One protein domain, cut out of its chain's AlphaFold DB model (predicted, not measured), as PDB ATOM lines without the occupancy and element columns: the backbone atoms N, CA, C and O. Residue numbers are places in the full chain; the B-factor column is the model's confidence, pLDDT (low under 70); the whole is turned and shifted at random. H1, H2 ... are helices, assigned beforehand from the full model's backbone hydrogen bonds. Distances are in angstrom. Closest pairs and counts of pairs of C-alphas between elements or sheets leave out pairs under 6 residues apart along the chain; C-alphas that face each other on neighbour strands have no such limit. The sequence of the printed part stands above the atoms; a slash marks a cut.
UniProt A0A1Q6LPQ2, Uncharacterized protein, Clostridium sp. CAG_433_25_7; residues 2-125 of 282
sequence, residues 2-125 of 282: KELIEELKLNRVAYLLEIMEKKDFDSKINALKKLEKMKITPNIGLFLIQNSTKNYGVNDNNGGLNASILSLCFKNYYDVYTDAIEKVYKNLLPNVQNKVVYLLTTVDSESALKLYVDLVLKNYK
ATOM      1  N   LYS A   2      60.885 -28.447  11.675       76.31
ATOM      2  CA  LYS A   2      60.232 -27.162  11.331       76.31
ATOM      3  C   LYS A   2      58.717 -27.149  11.604       76.31
ATOM      4  O   LYS A   2      58.230 -26.184  12.175       76.31
ATOM      5  N   GLU A   3      58.011 -28.228  11.267       78.19
ATOM      6  CA  GLU A   3      56.567 -28.378  11.530       78.19
ATOM      7  C   GLU A   3      56.246 -28.388  13.030       78.19
ATOM      8  O   GLU A   3      55.416 -27.609  13.479       78.19
ATOM      9  N   LEU A   4      56.995 -29.164  13.821       82.69
ATOM     10  CA  LEU A   4      56.857 -29.211  15.282       82.69
ATOM     11  C   LEU A   4      57.054 -27.832  15.941       82.69
ATOM     12  O   LEU A   4      56.332 -27.464  16.863       82.69
ATOM     13  N   ILE A   5      58.023 -27.043  15.464       82.94
ATOM     14  CA  ILE A   5      58.246 -25.675  15.961       82.94
ATOM     15  C   ILE A   5      57.044 -24.777  15.646       82.94
ATOM     16  O   ILE A   5      56.683 -23.927  16.459       82.94
ATOM     17  N   GLU A   6      56.438 -24.934  14.472       83.06
ATOM     18  CA  GLU A   6      55.282 -24.137  14.068       83.06
ATOM     19  C   GLU A   6      54.020 -24.520  14.852       83.06
ATOM     20  O   GLU A   6      53.300 -23.640  15.325       83.06
ATOM     21  N   GLU A   7      53.808 -25.811  15.095       86.38
ATOM     22  CA  GLU A   7      52.730 -26.322  15.943       86.38
ATOM     23  C   GLU A   7      52.841 -25.802  17.386       86.38
ATOM     24  O   GLU A   7      51.875 -25.280  17.944       86.38
ATOM     25  N   LEU A   8      54.041 -25.833  17.976       88.31
ATOM     26  CA  LEU A   8      54.278 -25.280  19.314       88.31
ATOM     27  C   LEU A   8      53.973 -23.776  19.393       88.31
ATOM     28  O   LEU A   8      53.446 -23.298  20.402       88.31
ATOM     29  N   LYS A   9      54.272 -23.011  18.334       90.50
ATOM     30  CA  LYS A   9      53.906 -21.589  18.274       90.50
ATOM     31  C   LYS A   9      52.396 -21.401  18.183       90.50
ATOM     32  O   LYS A   9      51.881 -20.529  18.878       90.50
ATOM     33  N   LEU A  10      51.697 -22.198  17.374       92.56
ATOM     34  CA  LEU A  10      50.236 -22.150  17.278       92.56
ATOM     35  C   LEU A  10      49.580 -22.487  18.618       92.56
ATOM     36  O   LEU A  10      48.707 -21.743  19.056       92.56
ATOM     37  N   ASN A  11      50.067 -23.508  19.326       93.31
ATOM     38  CA  ASN A  11      49.586 -23.851  20.666       93.31
ATOM     39  C   ASN A  11      49.788 -22.696  21.654       93.31
ATOM     40  O   ASN A  11      48.890 -22.363  22.429       93.31
ATOM     41  N   ARG A  12      50.938 -22.016  21.585       95.12
ATOM     42  CA  ARG A  12      51.186 -20.814  22.390       95.12
ATOM     43  C   ARG A  12      50.220 -19.678  22.046       95.12
ATOM     44  O   ARG A  12      49.740 -19.011  22.958       95.12
ATOM     45  N   VAL A  13      49.939 -19.442  20.764       96.81
ATOM     46  CA  VAL A  13      48.965 -18.424  20.329       96.81
ATOM     47  C   VAL A  13      47.564 -18.785  20.818       96.81
ATOM     48  O   VAL A  13      46.898 -17.935  21.402       96.81
ATOM     49  N   ALA A  14      47.139 -20.039  20.658       96.75
ATOM     50  CA  ALA A  14      45.849 -20.532  21.130       96.75
ATOM     51  C   ALA A  14      45.674 -20.323  22.640       96.75
ATOM     52  O   ALA A  14      44.658 -19.778  23.066       96.75
ATOM     53  N   TYR A  15      46.699 -20.647  23.432       97.31
ATOM     54  CA  TYR A  15      46.700 -20.401  24.874       97.31
ATOM     55  C   TYR A  15      46.558 -18.910  25.224       97.31
ATOM     56  O   TYR A  15      45.805 -18.542  26.125       97.31
ATOM     57  N   LEU A  16      47.244 -18.019  24.498       97.81
ATOM     58  CA  LEU A  16      47.116 -16.573  24.713       97.81
ATOM     59  C   LEU A  16      45.714 -16.065  24.353       97.81
ATOM     60  O   LEU A  16      45.158 -15.262  25.100       97.81
ATOM     61  N   LEU A  17      45.118 -16.554  23.264       97.00
ATOM     62  CA  LEU A  17      43.740 -16.212  22.900       97.00
ATOM     63  C   LEU A  17      42.728 -16.738  23.924       97.00
ATOM     64  O   LEU A  17      41.756 -16.049  24.218       97.00
ATOM     65  N   GLU A  18      42.963 -17.913  24.508       96.56
ATOM     66  CA  GLU A  18      42.126 -18.444  25.585       96.56
ATOM     67  C   GLU A  18      42.186 -17.559  26.839       96.56
ATOM     68  O   GLU A  18      41.147 -17.270  27.441       96.56
ATOM     69  N   ILE A  19      43.376 -17.067  27.210       96.38
ATOM     70  CA  ILE A  19      43.517 -16.063  28.277       96.38
ATOM     71  C   ILE A  19      42.697 -14.816  27.933       96.38
ATOM     72  O   ILE A  19      41.938 -14.335  28.774       96.38
ATOM     73  N   MET A  20      42.818 -14.316  26.698       95.69
ATOM     74  CA  MET A  20      42.064 -13.148  26.238       95.69
ATOM     75  C   MET A  20      40.547 -13.369  26.295       95.69
ATOM     76  O   MET A  20      39.788 -12.438  26.548       95.69
ATOM     77  N   GLU A  21      40.080 -14.591  26.063       94.44
ATOM     78  CA  GLU A  21      38.661 -14.939  26.087       94.44
ATOM     79  C   GLU A  21      38.134 -15.012  27.533       94.44
ATOM     80  O   GLU A  21      37.129 -14.380  27.855       94.44
ATOM     81  N   LYS A  22      38.860 -15.696  28.429       94.00
ATOM     82  CA  LYS A  22      38.327 -16.149  29.728       94.00
ATOM     83  C   LYS A  22      38.762 -15.350  30.963       94.00
ATOM     84  O   LYS A  22      38.156 -15.527  32.016       94.00
ATOM     85  N   LYS A  23      39.838 -14.558  30.901       94.62
ATOM     86  CA  LYS A  23      40.452 -13.936  32.098       94.62
ATOM     87  C   LYS A  23      40.042 -12.472  32.306       94.62
ATOM     88  O   LYS A  23      39.258 -11.928  31.539       94.62
ATOM     89  N   ASP A  24      40.531 -11.855  33.377       93.75
ATOM     90  CA  ASP A  24      40.325 -10.440  33.709       93.75
ATOM     91  C   ASP A  24      41.037  -9.494  32.723       93.75
ATOM     92  O   ASP A  24      41.920  -9.913  31.974       93.75
ATOM     93  N   PHE A  25      40.665  -8.212  32.737       93.44
ATOM     94  CA  PHE A  25      41.180  -7.197  31.814       93.44
ATOM     95  C   PHE A  25      42.716  -7.165  31.732       93.44
ATOM     96  O   PHE A  25      43.260  -7.244  30.627       93.44
ATOM     97  N   ASP A  26      43.421  -7.131  32.865       95.25
ATOM     98  CA  ASP A  26      44.886  -7.037  32.890       95.25
ATOM     99  C   ASP A  26      45.534  -8.274  32.269       95.25
ATOM    100  O   ASP A  26      46.476  -8.171  31.474       95.25
ATOM    101  N   SER A  27      44.987  -9.456  32.556       96.88
ATOM    102  CA  SER A  27      45.402 -10.707  31.920       96.88
ATOM    103  C   SER A  27      45.217 -10.672  30.398       96.88
ATOM    104  O   SER A  27      46.121 -11.093  29.666       96.88
ATOM    105  N   LYS A  28      44.094 -10.134  29.897       96.56
ATOM    106  CA  LYS A  28      43.837 -10.005  28.448       96.56
ATOM    107  C   LYS A  28      44.836  -9.060  27.781       96.56
ATOM    108  O   LYS A  28      45.414  -9.411  26.751       96.56
ATOM    109  N   ILE A  29      45.087  -7.894  28.381       95.69
ATOM    110  CA  ILE A  29      46.060  -6.919  27.865       95.69
ATOM    111  C   ILE A  29      47.475  -7.507  27.870       95.69
ATOM    112  O   ILE A  29      48.216  -7.373  26.894       95.69
ATOM    113  N   ASN A  30      47.856  -8.219  28.932       96.94
ATOM    114  CA  ASN A  30      49.153  -8.887  29.009       96.94
ATOM    115  C   ASN A  30      49.304 -10.005  27.966       96.94
ATOM    116  O   ASN A  30      50.398 -10.191  27.426       96.94
ATOM    117  N   ALA A  31      48.231 -10.735  27.652       97.38
ATOM    118  CA  ALA A  31      48.236 -11.727  26.581       97.38
ATOM    119  C   ALA A  31      48.409 -11.080  25.196       97.38
ATOM    120  O   ALA A  31      49.256 -11.537  24.427       97.38
ATOM    121  N   LEU A  32      47.715  -9.970  24.914       96.31
ATOM    122  CA  LEU A  32      47.905  -9.207  23.675       96.31
ATOM    123  C   LEU A  32      49.352  -8.705  23.532       96.31
ATOM    124  O   LEU A  32      49.974  -8.932  22.498       96.31
ATOM    125  N   LYS A  33      49.938  -8.127  24.588       96.88
ATOM    126  CA  LYS A  33      51.350  -7.686  24.593       96.88
ATOM    127  C   LYS A  33      52.332  -8.827  24.316       96.88
ATOM    128  O   LYS A  33      53.413  -8.608  23.769       96.88
ATOM    129  N   LYS A  34      52.000 -10.055  24.728       97.50
ATOM    130  CA  LYS A  34      52.799 -11.246  24.402       97.50
ATOM    131  C   LYS A  34      52.643 -11.627  22.931       97.50
ATOM    132  O   LYS A  34      53.660 -11.938  22.321       97.50
ATOM    133  N   LEU A  35      51.428 -11.569  22.373       95.94
ATOM    134  CA  LEU A  35      51.178 -11.793  20.941       95.94
ATOM    135  C   LEU A  35      51.907 -10.764  20.064       95.94
ATOM    136  O   LEU A  35      52.532 -11.147  19.083       95.94
ATOM    137  N   GLU A  36      51.909  -9.487  20.450       95.50
ATOM    138  CA  GLU A  36      52.598  -8.398  19.735       95.50
ATOM    139  C   GLU A  36      54.102  -8.625  19.556       95.50
ATOM    140  O   GLU A  36      54.687  -8.175  18.575       95.50
ATOM    141  N   LYS A  37      54.735  -9.332  20.498       95.00
ATOM    142  CA  LYS A  37      56.168  -9.660  20.458       95.00
ATOM    143  C   LYS A  37      56.474 -10.904  19.621       95.00
ATOM    144  O   LYS A  37      57.644 -11.239  19.437       95.00
ATOM    145  N   MET A  38      55.457 -11.632  19.162       93.06
ATOM    146  CA  MET A  38      55.642 -12.839  18.360       93.06
ATOM    147  C   MET A  38      55.805 -12.485  16.882       93.06
ATOM    148  O   MET A  38      55.118 -11.618  16.349       93.06
ATOM    149  N   LYS A  39      56.683 -13.216  16.186       92.31
ATOM    150  CA  LYS A  39      56.737 -13.170  14.723       92.31
ATOM    151  C   LYS A  39      55.481 -13.834  14.158       92.31
ATOM    152  O   LYS A  39      55.316 -15.045  14.302       92.31
ATOM    153  N   ILE A  40      54.635 -13.047  13.503       94.75
ATOM    154  CA  ILE A  40      53.409 -13.530  12.864       94.75
ATOM    155  C   ILE A  40      53.770 -14.176  11.520       94.75
ATOM    156  O   ILE A  40      54.136 -13.502  10.557       94.75
ATOM    157  N   THR A  41      53.725 -15.506  11.485       94.62
ATOM    158  CA  THR A  41      53.821 -16.309  10.257       94.62
ATOM    159  C   THR A  41      52.456 -16.364   9.557       94.62
ATOM    160  O   THR A  41      51.447 -16.087  10.211       94.62
ATOM    161  N   PRO A  42      52.386 -16.784   8.279       95.56
ATOM    162  CA  PRO A  42      51.112 -16.964   7.580       95.56
ATOM    163  C   PRO A  42      50.100 -17.824   8.355       95.56
ATOM    164  O   PRO A  42      48.956 -17.425   8.541       95.56
ATOM    165  N   ASN A  43      50.516 -18.973   8.894       95.25
ATOM    166  CA  ASN A  43      49.605 -19.865   9.623       95.25
ATOM    167  C   ASN A  43      49.099 -19.243  10.932       95.25
ATOM    168  O   ASN A  43      47.917 -19.363  11.255       95.25
ATOM    169  N   ILE A  44      49.970 -18.539  11.664       96.38
ATOM    170  CA  ILE A  44      49.569 -17.812  12.873       96.38
ATOM    171  C   ILE A  44      48.576 -16.704  12.516       96.38
ATOM    172  O   ILE A  44      47.555 -16.577  13.186       96.38
ATOM    173  N   GLY A  45      48.832 -15.924  11.463       97.31
ATOM    174  CA  GLY A  45      47.919 -14.867  11.032       97.31
ATOM    175  C   GLY A  45      46.556 -15.404  10.603       97.31
ATOM    176  O   GLY A  45      45.537 -14.882  11.046       97.31
ATOM    177  N   LEU A  46      46.510 -16.501   9.838       97.69
ATOM    178  CA  LEU A  46      45.254 -17.169   9.479       97.69
ATOM    179  C   LEU A  46      44.467 -17.608  10.723       97.69
ATOM    180  O   LEU A  46      43.263 -17.363  10.812       97.69
ATOM    181  N   PHE A  47      45.149 -18.195  11.709       97.25
ATOM    182  CA  PHE A  47      44.533 -18.601  12.971       97.25
ATOM    183  C   PHE A  47      44.003 -17.400  13.774       97.25
ATOM    184  O   PHE A  47      42.893 -17.445  14.309       97.25
ATOM    185  N   LEU A  48      44.756 -16.298  13.825       97.62
ATOM    186  CA  LEU A  48      44.339 -15.049  14.470       97.62
ATOM    187  C   LEU A  48      43.115 -14.425  13.779       97.62
ATOM    188  O   LEU A  48      42.168 -14.036  14.461       97.62
ATOM    189  N   ILE A  49      43.093 -14.377  12.443       98.06
ATOM    190  CA  ILE A  49      41.960 -13.864  11.656       98.06
ATOM    191  C   ILE A  49      40.698 -14.680  11.940       98.06
ATOM    192  O   ILE A  49      39.649 -14.102  12.216       98.06
ATOM    193  N   GLN A  50      40.787 -16.010  11.959       96.62
ATOM    194  CA  GLN A  50      39.646 -16.874  12.283       96.62
ATOM    195  C   GLN A  50      39.107 -16.635  13.698       96.62
ATOM    196  O   GLN A  50      37.898 -16.618  13.906       96.62
ATOM    197  N   ASN A  51      39.991 -16.412  14.671       96.44
ATOM    198  CA  ASN A  51      39.593 -16.165  16.056       96.44
ATOM    199  C   ASN A  51      39.145 -14.716  16.317       96.44
ATOM    200  O   ASN A  51      38.553 -14.440  17.357       96.44
ATOM    201  N   SER A  52      39.345 -13.795  15.369       95.88
ATOM    202  CA  SER A  52      38.934 -12.392  15.507       95.88
ATOM    203  C   SER A  52      37.416 -12.172  15.541       95.88
ATOM    204  O   SER A  52      36.974 -11.058  15.808       95.88
ATOM    205  N   THR A  53      36.602 -13.206  15.318       94.75
ATOM    206  CA  THR A  53      35.138 -13.151  15.472       94.75
ATOM    207  C   THR A  53      34.670 -13.492  16.889       94.75
ATOM    208  O   THR A  53      33.481 -13.386  17.182       94.75
ATOM    209  N   LYS A  54      35.567 -13.949  17.772       92.88
ATOM    210  CA  LYS A  54      35.230 -14.303  19.156       92.88
ATOM    211  C   LYS A  54      34.963 -13.066  20.006       92.88
ATOM    212  O   LYS A  54      35.445 -11.982  19.703       92.88
ATOM    213  N   ASN A  55      34.245 -13.217  21.113       88.75
ATOM    214  CA  ASN A  55      34.046 -12.115  22.049       88.75
ATOM    215  C   ASN A  55      35.160 -12.086  23.104       88.75
ATOM    216  O   ASN A  55      35.211 -12.947  23.978       88.75
ATOM    217  N   TYR A  56      36.019 -11.067  23.058       91.25
ATOM    218  CA  TYR A  56      37.055 -10.850  24.071       91.25
ATOM    219  C   TYR A  56      36.628  -9.875  25.179       91.25
ATOM    220  O   TYR A  56      37.412  -9.599  26.084       91.25
ATOM    221  N   GLY A  57      35.395  -9.358  25.163       82.19
ATOM    222  CA  GLY A  57      34.817  -8.548  26.245       82.19
ATOM    223  C   GLY A  57      35.451  -7.168  26.460       82.19
ATOM    224  O   GLY A  57      35.087  -6.483  27.408       82.19
ATOM    225  N   VAL A  58      36.383  -6.751  25.601       81.75
ATOM    226  CA  VAL A  58      37.021  -5.428  25.631       81.75
ATOM    227  C   VAL A  58      36.740  -4.763  24.295       81.75
ATOM    228  O   VAL A  58      37.455  -4.992  23.317       81.75
ATOM    229  N   ASN A  59      35.664  -3.980  24.268       78.56
ATOM    230  CA  ASN A  59      35.181  -3.279  23.086       78.56
ATOM    231  C   ASN A  59      35.362  -1.775  23.288       78.56
ATOM    232  O   ASN A  59      34.915  -1.225  24.291       78.56
ATOM    233  N   ASP A  60      35.985  -1.117  22.317       82.12
ATOM    234  CA  ASP A  60      36.038   0.339  22.210       82.12
ATOM    235  C   ASP A  60      35.520   0.776  20.826       82.12
ATOM    236  O   ASP A  60      35.170  -0.054  19.975       82.12
ATOM    237  N   ASN A  61      35.487   2.083  20.570       80.81
ATOM    238  CA  ASN A  61      35.061   2.620  19.271       80.81
ATOM    239  C   ASN A  61      35.961   2.171  18.101       80.81
ATOM    240  O   ASN A  61      35.548   2.254  16.948       80.81
ATOM    241  N   ASN A  62      37.157   1.648  18.385       81.38
ATOM    242  CA  ASN A  62      38.131   1.172  17.407       81.38
ATOM    243  C   ASN A  62      38.109  -0.356  17.209       81.38
ATOM    244  O   ASN A  62      38.935  -0.876  16.458       81.38
ATOM    245  N   GLY A  63      37.176  -1.076  17.844       86.50
ATOM    246  CA  GLY A  63      37.050  -2.535  17.732       86.50
ATOM    247  C   GLY A  63      37.816  -3.338  18.786       86.50
ATOM    248  O   GLY A  63      37.818  -4.568  18.721       86.50
ATOM    249  N   GLY A  64      38.460  -2.672  19.748       92.38
ATOM    250  CA  GLY A  64      39.083  -3.276  20.921       92.38
ATOM    251  C   GLY A  64      40.068  -4.403  20.608       92.38
ATOM    252  O   GLY A  64      40.849  -4.340  19.657       92.38
ATOM    253  N   LEU A  65      40.039  -5.466  21.416       94.50
ATOM    254  CA  LEU A  65      40.986  -6.582  21.280       94.50
ATOM    255  C   LEU A  65      40.869  -7.308  19.932       94.50
ATOM    256  O   LEU A  65      41.888  -7.719  19.377       94.50
ATOM    257  N   ASN A  66      39.661  -7.421  19.379       95.19
ATOM    258  CA  ASN A  66      39.416  -8.032  18.071       95.19
ATOM    259  C   ASN A  66      40.142  -7.277  16.950       95.19
ATOM    260  O   ASN A  66      40.848  -7.874  16.135       95.19
ATOM    261  N   ALA A  67      40.015  -5.950  16.948       95.31
ATOM    262  CA  ALA A  67      40.731  -5.079  16.027       95.31
ATOM    263  C   ALA A  67      42.251  -5.125  16.233       95.31
ATOM    264  O   ALA A  67      43.003  -5.126  15.253       95.31
ATOM    265  N   SER A  68      42.718  -5.188  17.482       95.56
ATOM    266  CA  SER A  68      44.148  -5.292  17.793       95.56
ATOM    267  C   SER A  68      44.755  -6.586  17.261       95.56
ATOM    268  O   SER A  68      45.810  -6.537  16.635       95.56
ATOM    269  N   ILE A  69      44.064  -7.723  17.409       95.50
ATOM    270  CA  ILE A  69      44.477  -9.015  16.835       95.50
ATOM    271  C   ILE A  69      44.628  -8.917  15.313       95.50
ATOM    272  O   ILE A  69      45.663  -9.304  14.764       95.50
ATOM    273  N   LEU A  70      43.628  -8.358  14.626       96.81
ATOM    274  CA  LEU A  70      43.687  -8.171  13.175       96.81
ATOM    275  C   LEU A  70      44.823  -7.223  12.779       96.81
ATOM    276  O   LEU A  70      45.557  -7.506  11.837       96.81
ATOM    277  N   SER A  71      45.049  -6.155  13.544       96.31
ATOM    278  CA  SER A  71      46.143  -5.209  13.296       96.31
ATOM    279  C   SER A  71      47.522  -5.884  13.313       96.31
ATOM    280  O   SER A  71      48.399  -5.481  12.550       96.31
ATOM    281  N   LEU A  72      47.726  -6.943  14.110       96.12
ATOM    282  CA  LEU A  72      48.970  -7.735  14.071       96.12
ATOM    283  C   LEU A  72      49.179  -8.424  12.718       96.12
ATOM    284  O   LEU A  72      50.307  -8.486  12.229       96.12
ATOM    285  N   CYS A  73      48.092  -8.907  12.112       96.81
ATOM    286  CA  CYS A  73      48.114  -9.564  10.808       96.81
ATOM    287  C   CYS A  73      48.423  -8.562   9.688       96.81
ATOM    288  O   CYS A  73      49.150  -8.896   8.765       96.81
ATOM    289  N   PHE A  74      47.948  -7.319   9.792       95.75
ATOM    290  CA  PHE A  74      48.244  -6.273   8.805       95.75
ATOM    291  C   PHE A  74      49.651  -5.674   8.940       95.75
ATOM    292  O   PHE A  74      50.248  -5.307   7.934       95.75
ATOM    293  N   LYS A  75      50.227  -5.632  10.152       93.56
ATOM    294  CA  LYS A  75      51.642  -5.246  10.349       93.56
ATOM    295  C   LYS A  75      52.617  -6.192   9.638       93.56
ATOM    296  O   LYS A  75      53.693  -5.766   9.242       93.56
ATOM    297  N   ASN A  76      52.249  -7.467   9.505       88.56
ATOM    298  CA  ASN A  76      53.009  -8.491   8.786       88.56
ATOM    299  C   ASN A  76      52.085  -9.152   7.763       88.56
ATOM    300  O   ASN A  76      51.721 -10.319   7.916       88.56
ATOM    301  N   TYR A  77      51.625  -8.366   6.795       95.06
ATOM    302  CA  TYR A  77      50.610  -8.794   5.845       95.06
ATOM    303  C   TYR A  77      51.139  -9.849   4.859       95.06
ATOM    304  O   TYR A  77      52.268  -9.758   4.382       95.06
ATOM    305  N   TYR A  78      50.295 -10.833   4.542       96.69
ATOM    306  CA  TYR A  78      50.513 -11.829   3.492       96.69
ATOM    307  C   TYR A  78      49.222 -11.962   2.677       96.69
ATOM    308  O   TYR A  78      48.142 -11.994   3.266       96.69
ATOM    309  N   ASP A  79      49.314 -12.113   1.352       95.88
ATOM    310  CA  ASP A  79      48.132 -12.124   0.464       95.88
ATOM    311  C   ASP A  79      47.103 -13.211   0.808       95.88
ATOM    312  O   ASP A  79      45.901 -13.009   0.648       95.88
ATOM    313  N   VAL A  80      47.548 -14.338   1.380       96.00
ATOM    314  CA  VAL A  80      46.661 -15.414   1.863       96.00
ATOM    315  C   VAL A  80      45.660 -14.945   2.930       96.00
ATOM    316  O   VAL A  80      44.669 -15.625   3.194       96.00
ATOM    317  N   TYR A  81      45.896 -13.792   3.560       98.00
ATOM    318  CA  TYR A  81      44.985 -13.209   4.540       98.00
ATOM    319  C   TYR A  81      43.738 -12.606   3.906       98.00
ATOM    320  O   TYR A  81      42.713 -12.566   4.582       98.00
ATOM    321  N   THR A  82      43.784 -12.172   2.643       97.69
ATOM    322  CA  THR A  82      42.638 -11.544   1.961       97.69
ATOM    323  C   THR A  82      41.419 -12.459   1.978       97.69
ATOM    324  O   THR A  82      40.376 -12.081   2.514       97.69
ATOM    325  N   ASP A  83      41.577 -13.701   1.519       97.19
ATOM    326  CA  ASP A  83      40.495 -14.691   1.490       97.19
ATOM    327  C   ASP A  83      39.985 -15.033   2.895       97.19
ATOM    328  O   ASP A  83      38.793 -15.268   3.109       97.19
ATOM    329  N   ALA A  84      40.886 -15.087   3.880       97.88
ATOM    330  CA  ALA A  84      40.517 -15.364   5.263       97.88
ATOM    331  C   ALA A  84      39.698 -14.214   5.863       97.88
ATOM    332  O   ALA A  84      38.680 -14.462   6.510       97.88
ATOM    333  N   ILE A  85      40.111 -12.968   5.612       98.31
ATOM    334  CA  ILE A  85      39.416 -11.757   6.051       98.31
ATOM    335  C   ILE A  85      38.032 -11.687   5.413       98.31
ATOM    336  O   ILE A  85      37.051 -11.485   6.127       98.31
ATOM    337  N   GLU A  86      37.926 -11.902   4.100       97.75
ATOM    338  CA  GLU A  86      36.643 -11.880   3.394       97.75
ATOM    339  C   GLU A  86      35.644 -12.877   4.003       97.75
ATOM    340  O   GLU A  86      34.490 -12.525   4.272       97.75
ATOM    341  N   LYS A  87      36.098 -14.104   4.301       97.25
ATOM    342  CA  LYS A  87      35.268 -15.161   4.901       97.25
ATOM    343  C   LYS A  87      34.719 -14.779   6.275       97.25
ATOM    344  O   LYS A  87      33.560 -15.085   6.569       97.25
ATOM    345  N   VAL A  88      35.528 -14.134   7.118       97.38
ATOM    346  CA  VAL A  88      35.124 -13.788   8.491       97.38
ATOM    347  C   VAL A  88      34.428 -12.432   8.597       97.38
ATOM    348  O   VAL A  88      33.698 -12.220   9.561       97.38
ATOM    349  N   TYR A  89      34.592 -11.538   7.615       97.44
ATOM    350  CA  TYR A  89      34.184 -10.130   7.691       97.44
ATOM    351  C   TYR A  89      32.750  -9.923   8.191       97.44
ATOM    352  O   TYR A  89      32.507  -9.147   9.114       97.44
ATOM    353  N   LYS A  90      31.788 -10.659   7.622       95.81
ATOM    354  CA  LYS A  90      30.361 -10.537   7.971       95.81
ATOM    355  C   LYS A  90      30.039 -10.924   9.422       95.81
ATOM    356  O   LYS A  90      28.998 -10.524   9.926       95.81
ATOM    357  N   ASN A  91      30.911 -11.704  10.059       96.00
ATOM    358  CA  ASN A  91      30.758 -12.177  11.435       96.00
ATOM    359  C   ASN A  91      31.502 -11.281  12.443       96.00
ATOM    360  O   ASN A  91      31.411 -11.513  13.645       96.00
ATOM    361  N   LEU A  92      32.270 -10.294  11.971       94.94
ATOM    362  CA  LEU A  92      32.937  -9.319  12.830       94.94
ATOM    363  C   LEU A  92      31.935  -8.290  13.361       94.94
ATOM    364  O   LEU A  92      30.950  -7.959  12.699       94.94
ATOM    365  N   LEU A  93      32.232  -7.731  14.533       91.69
ATOM    366  CA  LEU A  93      31.489  -6.593  15.074       91.69
ATOM    367  C   LEU A  93      31.601  -5.370  14.134       91.69
ATOM    368  O   LEU A  93      32.651  -5.192  13.510       91.69
ATOM    369  N   PRO A  94      30.587  -4.487  14.049       90.56
ATOM    370  CA  PRO A  94      30.594  -3.357  13.108       90.56
ATOM    371  C   PRO A  94      31.801  -2.406  13.233       90.56
ATOM    372  O   PRO A  94      32.379  -1.980  12.235       90.56
ATOM    373  N   ASN A  95      32.237  -2.102  14.456       90.19
ATOM    374  CA  ASN A  95      33.449  -1.310  14.712       90.19
ATOM    375  C   ASN A  95      34.726  -2.021  14.217       90.19
ATOM    376  O   ASN A  95      35.616  -1.382  13.659       90.19
ATOM    377  N   VAL A  96      34.794  -3.349  14.343       94.12
ATOM    378  CA  VAL A  96      35.899  -4.166  13.818       94.12
ATOM    379  C   VAL A  96      35.855  -4.234  12.288       94.12
ATOM    380  O   VAL A  96      36.901  -4.135  11.654       94.12
ATOM    381  N   GLN A  97      34.670  -4.327  11.676       94.81
ATOM    382  CA  GLN A  97      34.499  -4.249  10.218       94.81
ATOM    383  C   GLN A  97      35.056  -2.933   9.661       94.81
ATOM    384  O   GLN A  97      35.867  -2.949   8.736       94.81
ATOM    385  N   ASN A  98      34.704  -1.803  10.286       92.44
ATOM    386  CA  ASN A  98      35.259  -0.497   9.929       92.44
ATOM    387  C   ASN A  98      36.784  -0.468  10.050       92.44
ATOM    388  O   ASN A  98      37.472   0.060   9.172       92.44
ATOM    389  N   LYS A  99      37.326  -1.082  11.108       93.88
ATOM    390  CA  LYS A  99      38.772  -1.184  11.283       93.88
ATOM    391  C   LYS A  99      39.429  -2.053  10.212       93.88
ATOM    392  O   LYS A  99      40.494  -1.679   9.739       93.88
ATOM    393  N   VAL A 100      38.818  -3.164   9.800       96.06
ATOM    394  CA  VAL A 100      39.323  -4.003   8.699       96.06
ATOM    395  C   VAL A 100      39.399  -3.209   7.405       96.06
ATOM    396  O   VAL A 100      40.436  -3.225   6.752       96.06
ATOM    397  N   VAL A 101      38.338  -2.479   7.055       96.00
ATOM    398  CA  VAL A 101      38.321  -1.651   5.841       96.00
ATOM    399  C   VAL A 101      39.420  -0.594   5.894       96.00
ATOM    400  O   VAL A 101      40.148  -0.437   4.920       96.00
ATOM    401  N   TYR A 102      39.621   0.055   7.044       95.31
ATOM    402  CA  TYR A 102      40.768   0.936   7.261       95.31
ATOM    403  C   TYR A 102      42.106   0.201   7.078       95.31
ATOM    404  O   TYR A 102      42.957   0.657   6.327       95.31
ATOM    405  N   LEU A 103      42.308  -0.950   7.718       96.00
ATOM    406  CA  LEU A 103      43.570  -1.689   7.651       96.00
ATOM    407  C   LEU A 103      43.912  -2.147   6.225       96.00
ATOM    408  O   LEU A 103      45.077  -2.068   5.840       96.00
ATOM    409  N   LEU A 104      42.920  -2.536   5.418       96.62
ATOM    410  CA  LEU A 104      43.119  -2.893   4.006       96.62
ATOM    411  C   LEU A 104      43.735  -1.750   3.193       96.62
ATOM    412  O   LEU A 104      44.542  -2.007   2.310       96.62
ATOM    413  N   THR A 105      43.429  -0.495   3.529       94.88
ATOM    414  CA  THR A 105      44.025   0.672   2.853       94.88
ATOM    415  C   THR A 105      45.481   0.945   3.238       94.88
ATOM    416  O   THR A 105      46.163   1.704   2.560       94.88
ATOM    417  N   THR A 106      45.983   0.328   4.314       93.38
ATOM    418  CA  THR A 106      47.341   0.584   4.826       93.38
ATOM    419  C   THR A 106      48.414  -0.266   4.147       93.38
ATOM    420  O   THR A 106      49.598   0.092   4.181       93.38
ATOM    421  N   VAL A 107      48.022  -1.360   3.492       92.56
ATOM    422  CA  VAL A 107      48.934  -2.313   2.847       92.56
ATOM    423  C   VAL A 107      49.029  -2.054   1.349       92.56
ATOM    424  O   VAL A 107      48.045  -1.724   0.696       92.56
ATOM    425  N   ASP A 108      50.235  -2.197   0.815       91.94
ATOM    426  CA  ASP A 108      50.502  -2.124  -0.621       91.94
ATOM    427  C   ASP A 108      50.370  -3.531  -1.226       91.94
ATOM    428  O   ASP A 108      51.351  -4.229  -1.472       91.94
ATOM    429  N   SER A 109      49.126  -4.012  -1.318       94.19
ATOM    430  CA  SER A 109      48.788  -5.306  -1.921       94.19
ATOM    431  C   SER A 109      47.560  -5.161  -2.806       94.19
ATOM    432  O   SER A 109      46.494  -4.737  -2.355       94.19
ATOM    433  N   GLU A 110      47.686  -5.587  -4.062       94.69
ATOM    434  CA  GLU A 110      46.580  -5.614  -5.018       94.69
ATOM    435  C   GLU A 110      45.381  -6.412  -4.481       94.69
ATOM    436  O   GLU A 110      44.235  -5.977  -4.621       94.69
ATOM    437  N   SER A 111      45.622  -7.561  -3.835       95.75
ATOM    438  CA  SER A 111      44.544  -8.412  -3.320       95.75
ATOM    439  C   SER A 111      43.776  -7.723  -2.184       95.75
ATOM    440  O   SER A 111      42.541  -7.698  -2.195       95.75
ATOM    441  N   ALA A 112      44.491  -7.069  -1.264       96.69
ATOM    442  CA  ALA A 112      43.892  -6.291  -0.185       96.69
ATOM    443  C   ALA A 112      43.090  -5.091  -0.703       96.69
ATOM    444  O   ALA A 112      41.971  -4.851  -0.246       96.69
ATOM    445  N   LEU A 113      43.638  -4.347  -1.666       96.88
ATOM    446  CA  LEU A 113      42.993  -3.159  -2.224       96.88
ATOM    447  C   LEU A 113      41.737  -3.518  -3.026       96.88
ATOM    448  O   LEU A 113      40.714  -2.842  -2.903       96.88
ATOM    449  N   LYS A 114      41.759  -4.629  -3.773       96.75
ATOM    450  CA  LYS A 114      40.555  -5.163  -4.427       96.75
ATOM    451  C   LYS A 114      39.479  -5.532  -3.406       96.75
ATOM    452  O   LYS A 114      38.324  -5.139  -3.578       96.75
ATOM    453  N   LEU A 115      39.847  -6.217  -2.320       97.75
ATOM    454  CA  LEU A 115      38.904  -6.530  -1.244       97.75
ATOM    455  C   LEU A 115      38.355  -5.257  -0.581       97.75
ATOM    456  O   LEU A 115      37.155  -5.170  -0.328       97.75
ATOM    457  N   TYR A 116      39.197  -4.247  -0.345       97.75
ATOM    458  CA  TYR A 116      38.763  -2.943   0.162       97.75
ATOM    459  C   TYR A 116      37.665  -2.335  -0.715       97.75
ATOM    460  O   TYR A 116      36.593  -1.998  -0.205       97.75
ATOM    461  N   VAL A 117      37.887  -2.252  -2.032       97.50
ATOM    462  CA  VAL A 117      36.897  -1.702  -2.968       97.50
ATOM    463  C   VAL A 117      35.584  -2.483  -2.890       97.50
ATOM    464  O   VAL A 117      34.503  -1.888  -2.857       97.50
ATOM    465  N   ASP A 118      35.653  -3.808  -2.803       97.50
ATOM    466  CA  ASP A 118      34.471  -4.670  -2.774       97.50
ATOM    467  C   ASP A 118      33.657  -4.485  -1.494       97.50
ATOM    468  O   ASP A 118      32.428  -4.349  -1.544       97.50
ATOM    469  N   LEU A 119      34.337  -4.380  -0.353       97.31
ATOM    470  CA  LEU A 119      33.710  -4.101   0.934       97.31
ATOM    471  C   LEU A 119      33.108  -2.693   0.989       97.31
ATOM    472  O   LEU A 119      31.996  -2.542   1.505       97.31
ATOM    473  N   VAL A 120      33.774  -1.685   0.411       96.50
ATOM    474  CA  VAL A 120      33.234  -0.322   0.279       96.50
ATOM    475  C   VAL A 120      31.944  -0.335  -0.538       96.50
ATOM    476  O   VAL A 120      30.902   0.136  -0.074       96.50
ATOM    477  N   LEU A 121      31.968  -0.938  -1.728       96.19
ATOM    478  CA  LEU A 121      30.805  -1.004  -2.618       96.19
ATOM    479  C   LEU A 121      29.618  -1.763  -2.027       96.19
ATOM    480  O   LEU A 121      28.465  -1.439  -2.335       96.19
ATOM    481  N   LYS A 122      29.887  -2.755  -1.179       95.56
ATOM    482  CA  LYS A 122      28.854  -3.567  -0.540       95.56
ATOM    483  C   LYS A 122      28.244  -2.885   0.684       95.56
ATOM    484  O   LYS A 122      27.020  -2.881   0.802       95.56
ATOM    485  N   ASN A 123      29.066  -2.303   1.557       93.56
ATOM    486  CA  ASN A 123      28.641  -1.946   2.915       93.56
ATOM    487  C   ASN A 123      28.524  -0.433   3.170       93.56
ATOM    488  O   ASN A 123      27.824  -0.038   4.095       93.56
ATOM    489  N   TYR A 124      29.139   0.430   2.350       93.25
ATOM    490  CA  TYR A 124      29.281   1.864   2.668       93.25
ATOM    491  C   TYR A 124      28.317   2.793   1.915       93.25
ATOM    492  O   TYR A 124      28.439   4.012   2.000       93.25
ATOM    493  N   LYS A 125      27.312   2.251   1.212       92.31
ATOM    494  CA  LYS A 125      26.357   3.037   0.396       92.31
ATOM    495  C   LYS A 125      25.640   4.160   1.157       92.31
ATOM    496  O   LYS A 125      25.289   5.174   0.550       92.31
TER     497      LYS A 125
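AT A GLANCE: This is residues 2 to 125 of the 282 residues of an uncharacterized protein of Clostridium sp. CAG_433_25_7 (UniProt A0A1Q6LPQ2). Seven helices stand roughly side by side in a slab of two rows: H1, H3 and H5 run one way in one row, H2, H4 and H6 run the other way in the second row, and H7 closes the end of the slab beyond H5 and H6. H3 and H4 make the middle, with H1 and H7 at opposite ends, and the longest axis goes across the helices. The class is all helix: 124 residues are printed, with seven named helices, H1 to H7 in order, and no named strand. The whole is compact, with a radius of gyration of the C-alphas of 14.2 A and spans of 40 by 35 by 20 A.

HOW THE PARTS SIT: H1, residues 2 to 22, touches H2, residues 25 to 36, with its residues 13 to 21 alone; they form a hairpin, opposite ways at a shallow tilt of 23 degrees, and their closest C-alphas, of Met 20 and Lys 28, are 4.2 A apart. H3, residues 42 to 51, is apart from H2 but touches H1, the closest C-alphas being those of Leu 10 and Ile 44 at 6.2 A. H4, residues 64 to 75, forms a hairpin with H3, the C-alphas of Gly 45 and Cys 73 coming closest at 5.3 A. H2 and H4 only just touch, with 3 pairs of C-alphas within 8 A, the closest being Glu 36 and Leu 72 at 6.8 A. H5, residues 80 to 89, touches H3 and runs the same way at a shallow tilt of 2 degrees; the C-alphas of Leu 46 and Tyr 81 are closest at 6.3 A. H6, residues 94 to 106, touches H4, with the C-alphas of Ala 67 and Val 96 closest at 5.4 A. H7, residues 110 to 123, forms a hairpin with H6, opposite ways at a shallow tilt of 34 degrees, only just short of steep; Leu 104 and Ala 112 have the closest C-alphas, 5.5 A apart. H7 also touches H5, with the C-alphas of Thr 82 and Ala 112 closest at 5.8 A. The seven form an up and down bundle, each helix running against the one before it. Every O i to N i+4 pair is within hydrogen-bond range in H1, H2, H3 and H7, against 7 of 8 in H4, 5 of 6 in H5 and 7 of 9 in H6.

IN THESE COORDINATES: H1 begins at C-alpha 2, (60.232, -27.162, 11.331), and is 30.7 A long from first to last C-alpha. H6 is 19.1 A long and H7 20.0 A, ending at C-alpha 123, (28.641, -1.946, 2.915).

THE WHOLE: The C-alphas of Leu 4 and Lys 125 are the two farthest apart, at 46.8 A. The printed part has no cut; the link from H3 to H4, residues 52 to 63, is long, and the other links are tight. The mean pLDDT of the printed part is 93.9, and no printed residue is under 70.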